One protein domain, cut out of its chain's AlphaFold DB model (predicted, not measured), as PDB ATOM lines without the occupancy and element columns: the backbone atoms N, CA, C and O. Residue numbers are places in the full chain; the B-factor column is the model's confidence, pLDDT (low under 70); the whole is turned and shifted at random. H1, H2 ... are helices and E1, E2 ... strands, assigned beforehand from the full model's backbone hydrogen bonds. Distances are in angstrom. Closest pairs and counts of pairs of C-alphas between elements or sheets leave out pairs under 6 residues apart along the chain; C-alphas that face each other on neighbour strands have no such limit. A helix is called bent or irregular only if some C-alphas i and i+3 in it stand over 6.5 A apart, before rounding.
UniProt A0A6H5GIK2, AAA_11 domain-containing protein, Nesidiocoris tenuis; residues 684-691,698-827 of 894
ATOM      1  N   ALA A 684       3.196 -20.221 -15.349       83.75
ATOM      2  CA  ALA A 684       3.832 -21.047 -14.320       83.75
ATOM      3  C   ALA A 684       5.000 -20.351 -13.595       83.75
ATOM      4  O   ALA A 684       5.569 -20.919 -12.661       83.75
ATOM      5  N   GLY A 685       5.380 -19.140 -14.012       86.31
ATOM      6  CA  GLY A 685       6.516 -18.431 -13.435       86.31
ATOM      7  C   GLY A 685       6.937 -17.163 -14.177       86.31
ATOM      8  O   GLY A 685       6.236 -16.667 -15.064       86.31
ATOM      9  N   LEU A 686       8.112 -16.655 -13.806       87.12
ATOM     10  CA  LEU A 686       8.765 -15.502 -14.419       87.12
ATOM     11  C   LEU A 686       9.575 -15.937 -15.649       87.12
ATOM     12  O   LEU A 686      10.428 -16.818 -15.548       87.12
ATOM     13  N   ILE A 687       9.309 -15.344 -16.815       88.88
ATOM     14  CA  ILE A 687       9.991 -15.681 -18.080       88.88
ATOM     15  C   ILE A 687      11.448 -15.197 -18.041       88.88
ATOM     16  O   ILE A 687      11.725 -14.138 -17.480       88.88
ATOM     17  N   GLN A 688      12.369 -15.941 -18.660       87.62
ATOM     18  CA  GLN A 688      13.787 -15.568 -18.752       87.62
ATOM     19  C   GLN A 688      14.010 -14.194 -19.382       87.62
ATOM     20  O   GLN A 688      13.444 -13.871 -20.432       87.62
ATOM     21  N   TYR A 689      14.914 -13.420 -18.775       86.69
ATOM     22  CA  TYR A 689      15.333 -12.118 -19.292       86.69
ATOM     23  C   TYR A 689      15.825 -12.223 -20.741       86.69
ATOM     24  O   TYR A 689      15.416 -11.434 -21.584       86.69
ATOM     25  N   SER A 690      16.631 -13.239 -21.063       87.00
ATOM     26  CA  SER A 690      17.176 -13.474 -22.411       87.00
ATOM     27  C   SER A 690      16.097 -13.631 -23.490       87.00
ATOM     28  O   SER A 690      16.293 -13.185 -24.621       87.00
ATOM     29  N   LEU A 691      14.950 -14.230 -23.152       87.44
ATOM     30  CA  LEU A 691      13.821 -14.405 -24.067       87.44
ATOM     31  C   LEU A 691      12.997 -13.129 -24.232       87.44
ATOM     32  O   LEU A 691      12.464 -12.887 -25.314       87.44
ATOM     33  N   LEU A 698      13.629  -0.501 -24.368       84.94
ATOM     34  CA  LEU A 698      14.252   0.249 -23.280       84.94
ATOM     35  C   LEU A 698      15.581   0.866 -23.729       84.94
ATOM     36  O   LEU A 698      16.292   0.310 -24.567       84.94
ATOM     37  N   SER A 699      15.952   1.992 -23.112       85.88
ATOM     38  CA  SER A 699      17.296   2.558 -23.273       85.88
ATOM     39  C   SER A 699      18.378   1.573 -22.814       85.88
ATOM     40  O   SER A 699      18.143   0.741 -21.935       85.88
ATOM     41  N   SER A 700      19.596   1.705 -23.346       86.00
ATOM     42  CA  SER A 700      20.743   0.867 -22.960       86.00
ATOM     43  C   SER A 700      20.998   0.855 -21.449       86.00
ATOM     44  O   SER A 700      21.281  -0.201 -20.888       86.00
ATOM     45  N   ARG A 701      20.822   2.005 -20.786       83.38
ATOM     46  CA  ARG A 701      20.916   2.149 -19.327       83.38
ATOM     47  C   ARG A 701      19.853   1.326 -18.591       83.38
ATOM     48  O   ARG A 701      20.171   0.613 -17.649       83.38
ATOM     49  N   ASN A 702      18.594   1.401 -19.015       84.56
ATOM     50  CA  ASN A 702      17.524   0.625 -18.380       84.56
ATOM     51  C   ASN A 702      17.682  -0.882 -18.634       84.56
ATOM     52  O   ASN A 702      17.392  -1.676 -17.746       84.56
ATOM     53  N   LEU A 703      18.189  -1.280 -19.805       85.44
ATOM     54  CA  LEU A 703      18.505  -2.680 -20.097       85.44
ATOM     55  C   LEU A 703      19.633  -3.222 -19.211       85.44
ATOM     56  O   LEU A 703      19.532  -4.355 -18.749       85.44
ATOM     57  N   SER A 704      20.695  -2.447 -18.952       84.50
ATOM     58  CA  SER A 704      21.775  -2.897 -18.062       84.50
ATOM     59  C   SER A 704      21.290  -3.074 -16.625       84.50
ATOM     60  O   SER A 704      21.533  -4.124 -16.039       84.50
ATOM     61  N   HIS A 705      20.527  -2.111 -16.094       81.00
ATOM     62  CA  HIS A 705      19.957  -2.215 -14.745       81.00
ATOM     63  C   HIS A 705      18.993  -3.400 -14.619       81.00
ATOM     64  O   HIS A 705      19.074  -4.177 -13.669       81.00
ATOM     65  N   LEU A 706      18.112  -3.584 -15.606       84.00
ATOM     66  CA  LEU A 706      17.164  -4.691 -15.598       84.00
ATOM     67  C   LEU A 706      17.864  -6.049 -15.717       84.00
ATOM     68  O   LEU A 706      17.417  -7.000 -15.097       84.00
ATOM     69  N   LYS A 707      18.963  -6.149 -16.472       85.00
ATOM     70  CA  LYS A 707      19.747  -7.387 -16.583       85.00
ATOM     71  C   LYS A 707      20.393  -7.793 -15.254       85.00
ATOM     72  O   LYS A 707      20.512  -8.985 -14.994       85.00
ATOM     73  N   GLU A 708      20.835  -6.827 -14.454       81.44
ATOM     74  CA  GLU A 708      21.505  -7.072 -13.169       81.44
ATOM     75  C   GLU A 708      20.516  -7.377 -12.031       81.44
ATOM     76  O   GLU A 708      20.848  -8.157 -11.144       81.44
ATOM     77  N   ASN A 709      19.300  -6.815 -12.082       80.88
ATOM     78  CA  ASN A 709      18.316  -6.870 -10.990       80.88
ATOM     79  C   ASN A 709      16.941  -7.436 -11.405       80.88
ATOM     80  O   ASN A 709      15.933  -7.113 -10.780       80.88
ATOM     81  N   TYR A 710      16.869  -8.241 -12.469       84.69
ATOM     82  CA  TYR A 710      15.615  -8.642 -13.124       84.69
ATOM     83  C   TYR A 710      14.553  -9.200 -12.162       84.69
ATOM     84  O   TYR A 710      13.403  -8.758 -12.179       84.69
ATOM     85  N   GLU A 711      14.938 -10.148 -11.308       83.69
ATOM     86  CA  GLU A 711      14.043 -10.799 -10.357       83.69
ATOM     87  C   GLU A 711      13.605  -9.840  -9.240       83.69
ATOM     88  O   GLU A 711      12.409  -9.720  -8.976       83.69
ATOM     89  N   ASN A 712      14.548  -9.100  -8.651       79.38
ATOM     90  CA  ASN A 712      14.295  -8.152  -7.555       79.38
ATOM     91  C   ASN A 712      13.435  -6.959  -7.993       79.38
ATOM     92  O   ASN A 712      12.734  -6.345  -7.193       79.38
ATOM     93  N   LEU A 713      13.488  -6.601  -9.277       81.50
ATOM     94  CA  LEU A 713      12.718  -5.486  -9.814       81.50
ATOM     95  C   LEU A 713      11.238  -5.852 -10.004       81.50
ATOM     96  O   LEU A 713      10.378  -4.971  -9.921       81.50
ATOM     97  N   LEU A 714      10.949  -7.136 -10.238       82.94
ATOM     98  CA  LEU A 714       9.605  -7.662 -10.494       82.94
ATOM     99  C   LEU A 714       8.983  -8.352  -9.275       82.94
ATOM    100  O   LEU A 714       7.760  -8.423  -9.189       82.94
ATOM    101  N   ILE A 715       9.772  -8.847  -8.325       83.56
ATOM    102  CA  ILE A 715       9.276  -9.491  -7.106       83.56
ATOM    103  C   ILE A 715       9.676  -8.619  -5.907       83.56
ATOM    104  O   ILE A 715      10.873  -8.459  -5.667       83.56
ATOM    105  N   PRO A 716       8.707  -8.041  -5.168       77.62
ATOM    106  CA  PRO A 716       8.995  -7.254  -3.971       77.62
ATOM    107  C   PRO A 716       9.766  -8.067  -2.931       77.62
ATOM    108  O   PRO A 716       9.511  -9.260  -2.779       77.62
ATOM    109  N   ASP A 717      10.678  -7.403  -2.217       70.56
ATOM    110  CA  ASP A 717      11.376  -7.935  -1.038       70.56
ATOM    111  C   ASP A 717      12.152  -9.249  -1.269       70.56
ATOM    112  O   ASP A 717      12.482  -9.979  -0.333       70.56
ATOM    113  N   LEU A 718      12.509  -9.541  -2.527       73.69
ATOM    114  CA  LEU A 718      13.354 -10.679  -2.875       73.69
ATOM    115  C   LEU A 718      14.815 -10.377  -2.494       73.69
ATOM    116  O   LEU A 718      15.515  -9.631  -3.180       73.69
ATOM    117  N   THR A 719      15.291 -10.935  -1.378       73.75
ATOM    118  CA  THR A 719      16.680 -10.739  -0.937       73.75
ATOM    119  C   THR A 719      17.661 -11.541  -1.798       73.75
ATOM    120  O   THR A 719      17.334 -12.596  -2.347       73.75
ATOM    121  N   SER A 720      18.914 -11.078  -1.893       72.50
ATOM    122  CA  SER A 720      19.976 -11.805  -2.608       72.50
ATOM    123  C   SER A 720      20.216 -13.211  -2.043       72.50
ATOM    124  O   SER A 720      20.601 -14.113  -2.785       72.50
ATOM    125  N   GLU A 721      19.960 -13.413  -0.750       70.38
ATOM    126  CA  GLU A 721      20.068 -14.707  -0.070       70.38
ATOM    127  C   GLU A 721      18.952 -15.678  -0.485       70.38
ATOM    128  O   GLU A 721      19.227 -16.839  -0.814       70.38
ATOM    129  N   VAL A 722      17.711 -15.186  -0.583       70.00
ATOM    130  CA  VAL A 722      16.569 -15.937  -1.124       70.00
ATOM    131  C   VAL A 722      16.829 -16.309  -2.586       70.00
ATOM    132  O   VAL A 722      16.707 -17.480  -2.952       70.00
ATOM    133  N   LEU A 723      17.275 -15.358  -3.415       71.06
ATOM    134  CA  LEU A 723      17.582 -15.603  -4.826       71.06
ATOM    135  C   LEU A 723      18.708 -16.636  -4.996       71.06
ATOM    136  O   LEU A 723      18.545 -17.604  -5.742       71.06
ATOM    137  N   HIS A 724      19.816 -16.499  -4.256       75.12
ATOM    138  CA  HIS A 724      20.914 -17.469  -4.289       75.12
ATOM    139  C   HIS A 724      20.431 -18.869  -3.873       75.12
ATOM    140  O   HIS A 724      20.822 -19.874  -4.482       75.12
ATOM    141  N   THR A 725      19.564 -18.948  -2.864       70.69
ATOM    142  CA  THR A 725      18.990 -20.209  -2.393       70.69
ATOM    143  C   THR A 725      18.125 -20.865  -3.465       70.69
ATOM    144  O   THR A 725      18.304 -22.060  -3.722       70.69
ATOM    145  N   ILE A 726      17.270 -20.093  -4.147       68.81
ATOM    146  CA  ILE A 726      16.473 -20.591  -5.271       68.81
ATOM    147  C   ILE A 726      17.399 -21.121  -6.365       68.81
ATOM    148  O   ILE A 726      17.323 -22.306  -6.679       68.81
ATOM    149  N   THR A 727      18.333 -20.306  -6.872       71.25
ATOM    150  CA  THR A 727      19.251 -20.685  -7.961       71.25
ATOM    151  C   THR A 727      20.080 -21.926  -7.626       71.25
ATOM    152  O   THR A 727      20.284 -22.797  -8.471       71.25
ATOM    153  N   ARG A 728      20.566 -22.051  -6.384       70.69
ATOM    154  CA  ARG A 728      21.368 -23.206  -5.950       70.69
ATOM    155  C   ARG A 728      20.555 -24.501  -5.944       70.69
ATOM    156  O   ARG A 728      21.107 -25.564  -6.232       70.69
ATOM    157  N   LEU A 729      19.282 -24.430  -5.564       63.56
ATOM    158  CA  LEU A 729      18.432 -25.604  -5.375       63.56
ATOM    159  C   LEU A 729      17.703 -26.016  -6.654       63.56
ATOM    160  O   LEU A 729      17.574 -27.215  -6.896       63.56
ATOM    161  N   THR A 730      17.327 -25.067  -7.511       63.16
ATOM    162  CA  THR A 730      16.783 -25.368  -8.843       63.16
ATOM    163  C   THR A 730      17.838 -25.987  -9.755       63.16
ATOM    164  O   THR A 730      17.574 -27.029 -10.350       63.16
ATOM    165  N   ASN A 731      19.074 -25.472  -9.761       61.66
ATOM    166  CA  ASN A 731      20.171 -26.032 -10.570       61.66
ATOM    167  C   ASN A 731      20.583 -27.463 -10.171       61.66
ATOM    168  O   ASN A 731      21.175 -28.178 -10.975       61.66
ATOM    169  N   ARG A 732      20.296 -27.899  -8.935       51.03
ATOM    170  CA  ARG A 732      20.568 -29.276  -8.474       51.03
ATOM    171  C   ARG A 732      19.462 -30.271  -8.838       51.03
ATOM    172  O   ARG A 732      19.702 -31.472  -8.756       51.03
ATOM    173  N   ALA A 733      18.272 -29.796  -9.210       45.75
ATOM    174  CA  ALA A 733      17.090 -30.629  -9.417       45.75
ATOM    175  C   ALA A 733      16.811 -30.975 -10.893       45.75
ATOM    176  O   ALA A 733      16.054 -31.907 -11.165       45.75
ATOM    177  N   THR A 734      17.397 -30.259 -11.854       43.12
ATOM    178  CA  THR A 734      16.963 -30.322 -13.257       43.12
ATOM    179  C   THR A 734      17.947 -31.079 -14.148       43.12
ATOM    180  O   THR A 734      18.965 -30.543 -14.585       43.12
ATOM    181  N   GLY A 735      17.602 -32.321 -14.496       43.84
ATOM    182  CA  GLY A 735      17.929 -32.831 -15.827       43.84
ATOM    183  C   GLY A 735      17.158 -32.005 -16.859       43.84
ATOM    184  O   GLY A 735      16.006 -31.664 -16.616       43.84
ATOM    185  N   THR A 736      17.799 -31.652 -17.970       43.75
ATOM    186  CA  THR A 736      17.338 -30.737 -19.029       43.75
ATOM    187  C   THR A 736      15.876 -30.976 -19.454       43.75
ATOM    188  O   THR A 736      15.599 -31.760 -20.363       43.75
ATOM    189  N   LEU A 737      14.914 -30.296 -18.818       50.62
ATOM    190  CA  LEU A 737      13.497 -30.331 -19.190       50.62
ATOM    191  C   LEU A 737      13.169 -29.130 -20.083       50.62
ATOM    192  O   LEU A 737      13.643 -28.016 -19.876       50.62
ATOM    193  N   ALA A 738      12.297 -29.327 -21.077       52.75
ATOM    194  CA  ALA A 738      11.931 -28.282 -22.040       52.75
ATOM    195  C   ALA A 738      11.332 -27.008 -21.395       52.75
ATOM    196  O   ALA A 738      11.391 -25.941 -22.000       52.75
ATOM    197  N   SER A 739      10.781 -27.091 -20.177       51.69
ATOM    198  CA  SER A 739      10.224 -25.942 -19.447       51.69
ATOM    199  C   SER A 739      11.279 -25.048 -18.781       51.69
ATOM    200  O   SER A 739      10.999 -23.871 -18.563       51.69
ATOM    201  N   ASP A 740      12.491 -25.558 -18.529       58.81
ATOM    202  CA  ASP A 740      13.627 -24.779 -17.993       58.81
ATOM    203  C   ASP A 740      14.207 -23.816 -19.035       58.81
ATOM    204  O   ASP A 740      14.929 -22.886 -18.700       58.81
ATOM    205  N   SER A 741      13.862 -24.010 -20.313       68.44
ATOM    206  CA  SER A 741      14.280 -23.118 -21.397       68.44
ATOM    207  C   SER A 741      13.487 -21.809 -21.468       68.44
ATOM    208  O   SER A 741      13.905 -20.906 -22.184       68.44
ATOM    209  N   VAL A 742      12.343 -21.704 -20.771       78.81
ATOM    210  CA  VAL A 742      11.430 -20.546 -20.872       78.81
ATOM    211  C   VAL A 742      11.360 -19.723 -19.591       78.81
ATOM    212  O   VAL A 742      11.261 -18.496 -19.653       78.81
ATOM    213  N   TYR A 743      11.414 -20.375 -18.431       83.00
ATOM    214  CA  TYR A 743      11.244 -19.723 -17.137       83.00
ATOM    215  C   TYR A 743      12.585 -19.499 -16.432       83.00
ATOM    216  O   TYR A 743      13.434 -20.384 -16.413       83.00
ATOM    217  N   GLN A 744      12.760 -18.304 -15.866       79.44
ATOM    218  CA  GLN A 744      13.848 -17.963 -14.943       79.44
ATOM    219  C   GLN A 744      13.552 -18.520 -13.547       79.44
ATOM    220  O   GLN A 744      14.424 -19.072 -12.887       79.44
ATOM    221  N   LEU A 745      12.293 -18.383 -13.117       80.06
ATOM    222  CA  LEU A 745      11.784 -18.824 -11.822       80.06
ATOM    223  C   LEU A 745      10.397 -19.435 -12.015       80.06
ATOM    224  O   LEU A 745       9.516 -18.764 -12.555       80.06
ATOM    225  N   LYS A 746      10.175 -20.674 -11.563       83.25
ATOM    226  CA  LYS A 746       8.845 -21.305 -11.565       83.25
ATOM    227  C   LYS A 746       8.249 -21.318 -10.168       83.25
ATOM    228  O   LYS A 746       8.946 -21.571  -9.190       83.25
ATOM    229  N   ILE A 747       6.936 -21.128 -10.100       84.19
ATOM    230  CA  ILE A 747       6.184 -21.171  -8.840       84.19
ATOM    231  C   ILE A 747       6.314 -22.558  -8.197       84.19
ATOM    232  O   ILE A 747       6.595 -22.654  -7.007       84.19
ATOM    233  N   GLU A 748       6.180 -23.629  -8.986       82.94
ATOM    234  CA  GLU A 748       6.298 -25.010  -8.492       82.94
ATOM    235  C   GLU A 748       7.685 -25.319  -7.920       82.94
ATOM    236  O   GLU A 748       7.797 -26.032  -6.925       82.94
ATOM    237  N   ASP A 749       8.744 -24.779  -8.527       79.75
ATOM    238  CA  ASP A 749      10.112 -25.008  -8.065       79.75
ATOM    239  C   ASP A 749      10.356 -24.316  -6.718       79.75
ATOM    240  O   ASP A 749      10.901 -24.932  -5.802       79.75
ATOM    241  N   ILE A 750       9.874 -23.075  -6.562       78.38
ATOM    242  CA  ILE A 750       9.915 -22.349  -5.284       78.38
ATOM    243  C   ILE A 750       9.119 -23.119  -4.220       78.38
ATOM    244  O   ILE A 750       9.625 -23.364  -3.127       78.38
ATOM    245  N   GLN A 751       7.915 -23.590  -4.551       82.50
ATOM    246  CA  GLN A 751       7.072 -24.356  -3.628       82.50
ATOM    247  C   GLN A 751       7.712 -25.681  -3.195       82.50
ATOM    248  O   GLN A 751       7.714 -25.999  -2.008       82.50
ATOM    249  N   ARG A 752       8.325 -26.434  -4.118       79.38
ATOM    250  CA  ARG A 752       9.065 -27.667  -3.782       79.38
ATOM    251  C   ARG A 752      10.235 -27.394  -2.850       79.38
ATOM    252  O   ARG A 752      10.495 -28.179  -1.939       79.38
ATOM    253  N   VAL A 753      10.957 -26.303  -3.090       75.81
ATOM    254  CA  VAL A 753      12.057 -25.871  -2.227       75.81
ATOM    255  C   VAL A 753      11.536 -25.581  -0.818       75.81
ATOM    256  O   VAL A 753      12.080 -26.128   0.141       75.81
ATOM    257  N   VAL A 754      10.438 -24.830  -0.697       77.31
ATOM    258  CA  VAL A 754       9.785 -24.555   0.590       77.31
ATOM    259  C   VAL A 754       9.343 -25.846   1.288       77.31
ATOM    260  O   VAL A 754       9.626 -26.036   2.469       77.31
ATOM    261  N   GLU A 755       8.683 -26.765   0.581       79.50
ATOM    262  CA  GLU A 755       8.224 -28.041   1.147       79.50
ATOM    263  C   GLU A 755       9.378 -28.925   1.634       79.50
ATOM    264  O   GLU A 755       9.273 -29.562   2.685       79.50
ATOM    265  N   ASN A 756      10.486 -28.966   0.892       75.25
ATOM    266  CA  ASN A 756      11.675 -29.715   1.286       75.25
ATOM    267  C   ASN A 756      12.361 -29.083   2.504       75.25
ATOM    268  O   ASN A 756      12.789 -29.806   3.400       75.25
ATOM    269  N   MET A 757      12.416 -27.751   2.582       72.44
ATOM    270  CA  MET A 757      12.975 -27.045   3.740       72.44
ATOM    271  C   MET A 757      12.112 -27.195   4.994       72.44
ATOM    272  O   MET A 757      12.651 -27.370   6.081       72.44
ATOM    273  N   LYS A 758      10.779 -27.224   4.852       75.44
ATOM    274  CA  LYS A 758       9.856 -27.518   5.964       75.44
ATOM    275  C   LYS A 758      10.099 -28.910   6.572       75.44
ATOM    276  O   LYS A 758       9.797 -29.116   7.744       75.44
ATOM    277  N   LYS A 759      10.652 -29.859   5.801       73.50
ATOM    278  CA  LYS A 759      11.010 -31.214   6.268       73.50
ATOM    279  C   LYS A 759      12.395 -31.288   6.920       73.50
ATOM    280  O   LYS A 759      12.588 -32.115   7.804       73.50
ATOM    281  N   ASP A 760      13.331 -30.433   6.508       66.25
ATOM    282  CA  ASP A 760      14.728 -30.406   6.967       66.25
ATOM    283  C   ASP A 760      14.958 -29.175   7.880       66.25
ATOM    284  O   ASP A 760      15.700 -28.248   7.554       66.25
ATOM    285  N   SER A 761      14.301 -29.156   9.048       56.97
ATOM    286  CA  SER A 761      14.182 -28.006   9.975       56.97
ATOM    287  C   SER A 761      15.487 -27.480  10.604       56.97
ATOM    288  O   SER A 761      15.450 -26.571  11.429       56.97
ATOM    289  N   SER A 762      16.645 -28.034  10.241       59.50
ATOM    290  CA  SER A 762      17.946 -27.758  10.871       59.50
ATOM    291  C   SER A 762      18.889 -26.865  10.055       59.50
ATOM    292  O   SER A 762      20.018 -26.644  10.490       59.50
ATOM    293  N   LYS A 763      18.486 -26.369   8.872       57.62
ATOM    294  CA  LYS A 763      19.438 -25.773   7.910       57.62
ATOM    295  C   LYS A 763      19.222 -24.310   7.503       57.62
ATOM    296  O   LYS A 763      20.136 -23.788   6.868       57.62
ATOM    297  N   ILE A 764      18.091 -23.656   7.798       61.22
ATOM    298  CA  ILE A 764      17.789 -22.279   7.331       61.22
ATOM    299  C   ILE A 764      16.917 -21.531   8.361       61.22
ATOM    300  O   ILE A 764      16.175 -22.161   9.114       61.22
ATOM    301  N   ASP A 765      17.032 -20.203   8.408       70.12
ATOM    302  CA  ASP A 765      16.254 -19.297   9.254       70.12
ATOM    303  C   ASP A 765      14.799 -19.106   8.769       70.12
ATOM    304  O   ASP A 765      14.458 -19.256   7.594       70.12
ATOM    305  N   ALA A 766      13.895 -18.796   9.702       70.06
ATOM    306  CA  ALA A 766      12.463 -18.671   9.416       70.06
ATOM    307  C   ALA A 766      12.135 -17.525   8.439       70.06
ATOM    308  O   ALA A 766      11.124 -17.584   7.740       70.06
ATOM    309  N   GLU A 767      12.995 -16.507   8.378       72.75
ATOM    310  CA  GLU A 767      12.836 -15.311   7.550       72.75
ATOM    311  C   GLU A 767      13.013 -15.621   6.055       72.75
ATOM    312  O   GLU A 767      12.150 -15.273   5.247       72.75
ATOM    313  N   THR A 768      14.039 -16.397   5.684       71.31
ATOM    314  CA  THR A 768      14.235 -16.871   4.301       71.31
ATOM    315  C   THR A 768      13.073 -17.747   3.825       71.31
ATOM    316  O   THR A 768      12.660 -17.677   2.664       71.31
ATOM    317  N   LEU A 769      12.511 -18.572   4.716       73.25
ATOM    318  CA  LEU A 769      11.391 -19.456   4.389       73.25
ATOM    319  C   LEU A 769      10.083 -18.680   4.164       73.25
ATOM    320  O   LEU A 769       9.328 -19.018   3.251       73.25
ATOM    321  N   LEU A 770       9.848 -17.624   4.952       75.94
ATOM    322  CA  LEU A 770       8.727 -16.699   4.773       75.94
ATOM    323  C   LEU A 770       8.842 -15.954   3.432       75.94
ATOM    324  O   LEU A 770       7.896 -15.961   2.649       75.94
ATOM    325  N   GLY A 771      10.028 -15.416   3.119       77.75
ATOM    326  CA  GLY A 771      10.276 -14.705   1.859       77.75
ATOM    327  C   GLY A 771      10.061 -15.569   0.609       77.75
ATOM    328  O   GLY A 771       9.569 -15.083  -0.409       77.75
ATOM    329  N   LEU A 772      10.364 -16.872   0.678       75.81
ATOM    330  CA  LEU A 772      10.080 -17.820  -0.407       75.81
ATOM    331  C   LEU A 772       8.573 -18.069  -0.601       75.81
ATOM    332  O   LEU A 772       8.102 -18.096  -1.743       75.81
ATOM    333  N   ASP A 773       7.820 -18.252   0.491       80.81
ATOM    334  CA  ASP A 773       6.361 -18.430   0.443       80.81
ATOM    335  C   ASP A 773       5.674 -17.152  -0.085       80.81
ATOM    336  O   ASP A 773       4.789 -17.231  -0.948       80.81
ATOM    337  N   ASP A 774       6.123 -15.972   0.347       82.94
ATOM    338  CA  ASP A 774       5.600 -14.678  -0.105       82.94
ATOM    339  C   ASP A 774       5.869 -14.435  -1.594       82.94
ATOM    340  O   ASP A 774       4.949 -14.074  -2.336       82.94
ATOM    341  N   ALA A 775       7.080 -14.730  -2.078       80.75
ATOM    342  CA  ALA A 775       7.418 -14.630  -3.497       80.75
ATOM    343  C   ALA A 775       6.547 -15.556  -4.371       80.75
ATOM    344  O   ALA A 775       6.030 -15.135  -5.414       80.75
ATOM    345  N   ALA A 776       6.336 -16.809  -3.948       82.31
ATOM    346  CA  ALA A 776       5.490 -17.760  -4.674       82.31
ATOM    347  C   ALA A 776       4.020 -17.309  -4.718       82.31
ATOM    348  O   ALA A 776       3.377 -17.369  -5.773       82.31
ATOM    349  N   ASN A 777       3.490 -16.829  -3.589       85.12
ATOM    350  CA  ASN A 777       2.123 -16.324  -3.487       85.12
ATOM    351  C   ASN A 777       1.921 -15.053  -4.319       85.12
ATOM    352  O   ASN A 777       0.910 -14.933  -5.020       85.12
ATOM    353  N   PHE A 778       2.894 -14.139  -4.295       85.31
ATOM    354  CA  PHE A 778       2.884 -12.928  -5.106       85.31
ATOM    355  C   PHE A 778       2.841 -13.263  -6.601       85.31
ATOM    356  O   PHE A 778       1.929 -12.817  -7.297       85.31
ATOM    357  N   LEU A 779       3.744 -14.120  -7.094       84.81
ATOM    358  CA  LEU A 779       3.748 -14.549  -8.498       84.81
ATOM    359  C   LEU A 779       2.427 -15.206  -8.902       84.81
ATOM    360  O   LEU A 779       1.868 -14.872  -9.946       84.81
ATOM    361  N   LYS A 780       1.896 -16.105  -8.065       85.56
ATOM    362  CA  LYS A 780       0.625 -16.793  -8.327       85.56
ATOM    363  C   LYS A 780      -0.542 -15.813  -8.439       85.56
ATOM    364  O   LYS A 780      -1.387 -15.979  -9.315       85.56
ATOM    365  N   LYS A 781      -0.587 -14.794  -7.576       85.19
ATOM    366  CA  LYS A 781      -1.622 -13.756  -7.600       85.19
ATOM    367  C   LYS A 781      -1.483 -12.869  -8.837       85.19
ATOM    368  O   LYS A 781      -2.448 -12.719  -9.578       85.19
ATOM    369  N   THR A 782      -0.296 -12.328  -9.092       82.81
ATOM    370  CA  THR A 782      -0.069 -11.337 -10.156       82.81
ATOM    371  C   THR A 782      -0.167 -11.949 -11.554       82.81
ATOM    372  O   THR A 782      -0.705 -11.328 -12.466       82.81
ATOM    373  N   LEU A 783       0.267 -13.201 -11.733       82.44
ATOM    374  CA  LEU A 783       0.135 -13.919 -13.005       82.44
ATOM    375  C   LEU A 783      -1.296 -14.423 -13.285       82.44
ATOM    376  O   LEU A 783      -1.583 -14.806 -14.419       82.44
ATOM    377  N   ALA A 784      -2.186 -14.433 -12.285       75.62
ATOM    378  CA  ALA A 784      -3.589 -14.821 -12.447       75.62
ATOM    379  C   ALA A 784      -4.499 -13.661 -12.889       75.62
ATOM    380  O   ALA A 784      -5.603 -13.914 -13.370       75.62
ATOM    381  N   VAL A 785      -4.059 -12.408 -12.741       68.31
ATOM    382  CA  VAL A 785      -4.848 -11.224 -13.109       68.31
ATOM    383  C   VAL A 785      -4.806 -11.028 -14.635       68.31
ATOM    384  O   VAL A 785      -3.718 -10.887 -15.199       68.31
ATOM    385  N   PRO A 786      -5.961 -11.014 -15.334       57.66
ATOM    386  CA  PRO A 786      -6.026 -10.598 -16.730       57.66
ATOM    387  C   PRO A 786      -5.556  -9.150 -16.843       57.66
ATOM    388  O   PRO A 786      -5.937  -8.309 -16.036       57.66
ATOM    389  N   SER A 787      -4.719  -8.854 -17.832       55.78
ATOM    390  CA  SER A 787      -4.188  -7.510 -18.055       55.78
ATOM    391  C   SER A 787      -5.281  -6.554 -18.552       55.78
ATOM    392  O   SER A 787      -5.360  -6.278 -19.746       55.78
ATOM    393  N   ASP A 788      -6.107  -6.053 -17.635       49.28
ATOM    394  CA  ASP A 788      -6.944  -4.870 -17.819       49.28
ATOM    395  C   ASP A 788      -6.095  -3.657 -17.437       49.28
ATOM    396  O   ASP A 788      -5.997  -3.287 -16.270       49.28
ATOM    397  N   CYS A 789      -5.394  -3.074 -18.411       53.78
ATOM    398  CA  CYS A 789      -4.580  -1.886 -18.172       53.78
ATOM    399  C   CYS A 789      -4.930  -0.758 -19.142       53.78
ATOM    400  O   CYS A 789      -5.248  -0.988 -20.310       53.78
ATOM    401  N   ASN A 790      -4.842   0.474 -18.642       61.81
ATOM    402  CA  ASN A 790      -5.025   1.694 -19.412       61.81
ATOM    403  C   ASN A 790      -3.855   1.877 -20.400       61.81
ATOM    404  O   ASN A 790      -2.768   2.330 -20.034       61.81
ATOM    405  N   GLN A 791      -4.084   1.482 -21.652       65.62
ATOM    406  CA  GLN A 791      -3.075   1.343 -22.709       65.62
ATOM    407  C   GLN A 791      -2.300   2.643 -22.992       65.62
ATOM    408  O   GLN A 791      -1.095   2.608 -23.228       65.62
ATOM    409  N   GLU A 792      -2.966   3.792 -22.887       66.81
ATOM    410  CA  GLU A 792      -2.400   5.111 -23.199       66.81
ATOM    411  C   GLU A 792      -1.340   5.557 -22.169       66.81
ATOM    412  O   GLU A 792      -0.287   6.097 -22.522       66.81
ATOM    413  N   ASN A 793      -1.559   5.249 -20.885       72.25
ATOM    414  CA  ASN A 793      -0.588   5.530 -19.823       72.25
ATOM    415  C   ASN A 793       0.661   4.646 -19.944       72.25
ATOM    416  O   ASN A 793       1.779   5.124 -19.740       72.25
ATOM    417  N   LEU A 794       0.491   3.378 -20.326       73.12
ATOM    418  CA  LEU A 794       1.609   2.452 -20.513       73.12
ATOM    419  C   LEU A 794       2.494   2.824 -21.697       73.12
ATOM    420  O   LEU A 794       3.715   2.756 -21.585       73.12
ATOM    421  N   GLU A 795       1.909   3.256 -22.813       79.38
ATOM    422  CA  GLU A 795       2.678   3.713 -23.973       79.38
ATOM    423  C   GLU A 795       3.529   4.941 -23.634       79.38
ATOM    424  O   GLU A 795       4.698   5.028 -24.025       79.38
ATOM    425  N   ARG A 796       2.988   5.855 -22.820       80.56
ATOM    426  CA  ARG A 796       3.737   7.004 -22.303       80.56
ATOM    427  C   ARG A 796       4.891   6.578 -21.389       80.56
ATOM    428  O   ARG A 796       6.006   7.070 -21.571       80.56
ATOM    429  N   ILE A 797       4.658   5.674 -20.432       81.06
ATOM    430  CA  ILE A 797       5.701   5.161 -19.523       81.06
ATOM    431  C   ILE A 797       6.790   4.421 -20.310       81.06
ATOM    432  O   ILE A 797       7.980   4.685 -20.118       81.06
ATOM    433  N   ALA A 798       6.397   3.556 -21.248       81.12
ATOM    434  CA  ALA A 798       7.311   2.838 -22.128       81.12
ATOM    435  C   ALA A 798       8.174   3.808 -22.949       81.12
ATOM    436  O   ALA A 798       9.393   3.658 -22.992       81.12
ATOM    437  N   SER A 799       7.583   4.864 -23.516       83.62
ATOM    438  CA  SER A 799       8.309   5.900 -24.269       83.62
ATOM    439  C   SER A 799       9.337   6.662 -23.415       83.62
ATOM    440  O   SER A 799      10.470   6.916 -23.846       83.62
ATOM    441  N   LEU A 800       8.999   6.983 -22.162       83.81
ATOM    442  CA  LEU A 800       9.921   7.636 -21.225       83.81
ATOM    443  C   LEU A 800      11.083   6.718 -20.811       83.81
ATOM    444  O   LEU A 800      12.228   7.173 -20.736       83.81
ATOM    445  N   CYS A 801      10.815   5.429 -20.598       83.75
ATOM    446  CA  CYS A 801      11.846   4.435 -20.293       83.75
ATOM    447  C   CYS A 801      12.740   4.127 -21.510       83.75
ATOM    448  O   CYS A 801      13.948   3.908 -21.361       83.75
ATOM    449  N   ASN A 802      12.173   4.162 -22.718       84.31
ATOM    450  CA  ASN A 802      12.894   3.995 -23.978       84.31
ATOM    451  C   ASN A 802      13.839   5.176 -24.252       84.31
ATOM    452  O   ASN A 802      15.011   4.991 -24.563       84.31
ATOM    453  N   SER A 803      13.364   6.406 -24.034       83.69
ATOM    454  CA  SER A 803      14.178   7.625 -24.182       83.69
ATOM    455  C   SER A 803      15.211   7.836 -23.064       83.69
ATOM    456  O   SER A 803      15.960   8.811 -23.103       83.69
ATOM    457  N   GLY A 804      15.250   6.958 -22.055       78.38
ATOM    458  CA  GLY A 804      16.151   7.066 -20.902       78.38
ATOM    459  C   GLY A 804      15.816   8.219 -19.951       78.38
ATOM    460  O   GLY A 804      16.591   8.508 -19.042       78.38
ATOM    461  N   ARG A 805      14.662   8.875 -20.140       81.94
ATOM    462  CA  ARG A 805      14.172   9.976 -19.293       81.94
ATOM    463  C   ARG A 805      13.606   9.490 -17.960       81.94
ATOM    464  O   ARG A 805      13.451  10.289 -17.043       81.94
ATOM    465  N   MET A 806      13.295   8.200 -17.854       83.88
ATOM    466  CA  MET A 806      12.788   7.555 -16.646       83.88
ATOM    467  C   MET A 806      13.553   6.250 -16.399       83.88
ATOM    468  O   MET A 806      13.720   5.447 -17.319       83.88
ATOM    469  N   ASN A 807      14.037   6.066 -15.166       82.94
ATOM    470  CA  ASN A 807      14.635   4.807 -14.723       82.94
ATOM    471  C   ASN A 807      13.517   3.837 -14.325       82.94
ATOM    472  O   ASN A 807      12.590   4.226 -13.614       82.94
ATOM    473  N   ILE A 808      13.626   2.585 -14.765       83.44
ATOM    474  CA  ILE A 808      12.651   1.532 -14.475       83.44
ATOM    475  C   ILE A 808      12.532   1.230 -12.966       83.44
ATOM    476  O   ILE A 808      11.466   0.845 -12.496       83.44
ATOM    477  N   GLU A 809      13.581   1.492 -12.181       81.94
ATOM    478  CA  GLU A 809      13.570   1.370 -10.713       81.94
ATOM    479  C   GLU A 809      12.665   2.404 -10.028       81.94
ATOM    480  O   GLU A 809      12.156   2.158  -8.938       81.94
ATOM    481  N   ASN A 810      12.402   3.542 -10.669       85.69
ATOM    482  CA  ASN A 810      11.539   4.577 -10.095       85.69
ATOM    483  C   ASN A 810      10.051   4.312 -10.361       85.69
ATOM    484  O   ASN A 810       9.201   5.068  -9.894       85.69
ATOM    485  N   LEU A 811       9.733   3.269 -11.132       85.75
ATOM    486  CA  LEU A 811       8.361   2.854 -11.391       85.75
ATOM    487  C   LEU A 811       7.766   2.130 -10.186       85.75
ATOM    488  O   LEU A 811       8.474   1.418  -9.466       85.75
ATOM    489  N   SER A 812       6.448   2.257 -10.031       86.94
ATOM    490  CA  SER A 812       5.686   1.437  -9.093       86.94
ATOM    491  C   SER A 812       5.766  -0.045  -9.479       86.94
ATOM    492  O   SER A 812       6.003  -0.393 -10.638       86.94
ATOM    493  N   ILE A 813       5.545  -0.942  -8.513       84.44
ATOM    494  CA  ILE A 813       5.517  -2.384  -8.793       84.44
ATOM    495  C   ILE A 813       4.442  -2.740  -9.834       84.44
ATOM    496  O   ILE A 813       4.668  -3.592 -10.689       84.44
ATOM    497  N   GLU A 814       3.309  -2.042  -9.807       82.56
ATOM    498  CA  GLU A 814       2.196  -2.219 -10.738       82.56
ATOM    499  C   GLU A 814       2.602  -1.847 -12.173       82.56
ATOM    500  O   GLU A 814       2.448  -2.656 -13.089       82.56
ATOM    501  N   ASP A 815       3.246  -0.689 -12.363       83.75
ATOM    502  CA  ASP A 815       3.741  -0.248 -13.674       83.75
ATOM    503  C   ASP A 815       4.801  -1.203 -14.245       83.75
ATOM    504  O   ASP A 815       4.798  -1.512 -15.441       83.75
ATOM    505  N   ARG A 816       5.700  -1.718 -13.395       86.75
ATOM    506  CA  ARG A 816       6.718  -2.704 -13.802       86.75
ATOM    507  C   ARG A 816       6.072  -4.003 -14.283       86.75
ATOM    508  O   ARG A 816       6.483  -4.549 -15.310       86.75
ATOM    509  N   TRP A 817       5.039  -4.480 -13.589       85.62
ATOM    510  CA  TRP A 817       4.291  -5.669 -14.004       85.62
ATOM    511  C   TRP A 817       3.479  -5.446 -15.270       85.62
ATOM    512  O   TRP A 817       3.395  -6.348 -16.103       85.62
ATOM    513  N   HIS A 818       2.930  -4.252 -15.472       83.88
ATOM    514  CA  HIS A 818       2.272  -3.925 -16.727       83.88
ATOM    515  C   HIS A 818       3.243  -3.931 -17.915       83.88
ATOM    516  O   HIS A 818       2.925  -4.527 -18.948       83.88
ATOM    517  N   LEU A 819       4.445  -3.360 -17.761       85.44
ATOM    518  CA  LEU A 819       5.503  -3.457 -18.773       85.44
ATOM    519  C   LEU A 819       5.896  -4.918 -19.035       85.44
ATOM    520  O   LEU A 819       5.963  -5.338 -20.192       85.44
ATOM    521  N   TYR A 820       6.069  -5.723 -17.982       88.12
ATOM    522  CA  TYR A 820       6.335  -7.158 -18.115       88.12
ATOM    523  C   TYR A 820       5.233  -7.886 -18.898       88.12
ATOM    524  O   TYR A 820       5.531  -8.643 -19.825       88.12
ATOM    525  N   MET A 821       3.957  -7.642 -18.578       85.00
ATOM    526  CA  MET A 821       2.826  -8.247 -19.289       85.00
ATOM    527  C   MET A 821       2.788  -7.816 -20.760       85.00
ATOM    528  O   MET A 821       2.519  -8.647 -21.631       85.00
ATOM    529  N   GLN A 822       3.134  -6.561 -21.062       84.00
ATOM    530  CA  GLN A 822       3.256  -6.074 -22.435       84.00
ATOM    531  C   GLN A 822       4.387  -6.790 -23.193       84.00
ATOM    532  O   GLN A 822       4.179  -7.246 -24.320       84.00
ATOM    533  N   TRP A 823       5.571  -6.953 -22.593       89.12
ATOM    534  CA  TRP A 823       6.681  -7.690 -23.214       89.12
ATOM    535  C   TRP A 823       6.339  -9.165 -23.420       89.12
ATOM    536  O   TRP A 823       6.580  -9.713 -24.495       89.12
ATOM    537  N   LYS A 824       5.698  -9.792 -22.430       87.12
ATOM    538  CA  LYS A 824       5.169 -11.156 -22.525       87.12
ATOM    539  C   LYS A 824       4.170 -11.289 -23.677       87.12
ATOM    540  O   LYS A 824       4.239 -12.253 -24.443       87.12
ATOM    541  N   GLN A 825       3.273 -10.317 -23.846       84.69
ATOM    542  CA  GLN A 825       2.317 -10.288 -24.952       84.69
ATOM    543  C   GLN A 825       3.020 -10.125 -26.308       84.69
ATOM    544  O   GLN A 825       2.663 -10.831 -27.254       84.69
ATOM    545  N   LYS A 826       4.045  -9.264 -26.406       88.12
ATOM    546  CA  LYS A 826       4.876  -9.101 -27.614       88.12
ATOM    547  C   LYS A 826       5.631 -10.389 -27.969       88.12
ATOM    548  O   LYS A 826       5.552 -10.832 -29.114       88.12
ATOM    549  N   LEU A 827       6.272 -11.043 -26.996       89.56
ATOM    550  CA  LEU A 827       6.942 -12.341 -27.165       89.56
ATOM    551  C   LEU A 827       5.962 -13.413 -27.671       89.56
ATOM    552  O   LEU A 827       6.234 -14.124 -28.643       89.56
TER     553      LEU A 827
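This is residues 684 to 691 and 698 to 827 of the 894 residues of the protein "AAA_11 domain-containing protein" of Nesidiocoris tenuis (UniProt A0A6H5GIK2). A small two-stranded sheet, E1 and E2, lies near the middle of an elongated body, between two groups of crossed helices. At one end H2 crosses the helical hairpin H4 and H5, where residues 759 to 765, of which 759 belongs to H4, stick out; at the other H1 and H6 meet H7 at wide angles. The 138 printed residues, mostly helix, run E1 H1 H2 H3 E2 H4 H5 H6 H7, with the sheet antiparallel. The whole is compact, radius of gyration of the C-alphas 16.2 A, spanning 50 by 31 by 28 A.

E1 is residues 685 to 687, from C-alpha 685 at (6.516, -18.431, -13.435), and E2 743 to 746. H5, 766 to 782, is 24.4 A long; H4 is 747 to 759, H2 720 to 733, H3 738 to 741, H1 700 to 714 and H6 791 to 802. H7, 813 to 827, 20.9 A, ends at C-alpha 827 (6.942, -12.341, -27.165). H1 is irregular: C-alphas 708 and 711 are 8.8 A apart.

N 686 and O 745 of E1 and E2 are within hydrogen-bond range, 2.8 A. E2 and H5 are near each other. H4 and H5 touch at a shallow tilt of 26 degrees, opposite ways, closest C-alphas Ile 747 and Ala 776, 5.4 A. H2, with residues 721 to 722 alone, touches H5, about perpendicular at 79 degrees, closest C-alphas Val 722 and Thr 768, 6.0 A. H6 touches H7 at 90 degrees, about perpendicular, closest C-alphas Leu 794 and Leu 819, 7.3 A. H3 touches no helix. Every O i to N i+4 pair is within range in H4, H5, H6 and H7, 8 of 11 in H1 and 8 of 10 in H2; H3 is too short for one.

Residues 692 to 697 are not printed, a gap of 14.7 A between C-alphas 691 and 698. Of the links printed whole, none is long. Confidence is under 70 at residues 726, 729 to 741, 760 to 764 and 785 to 792.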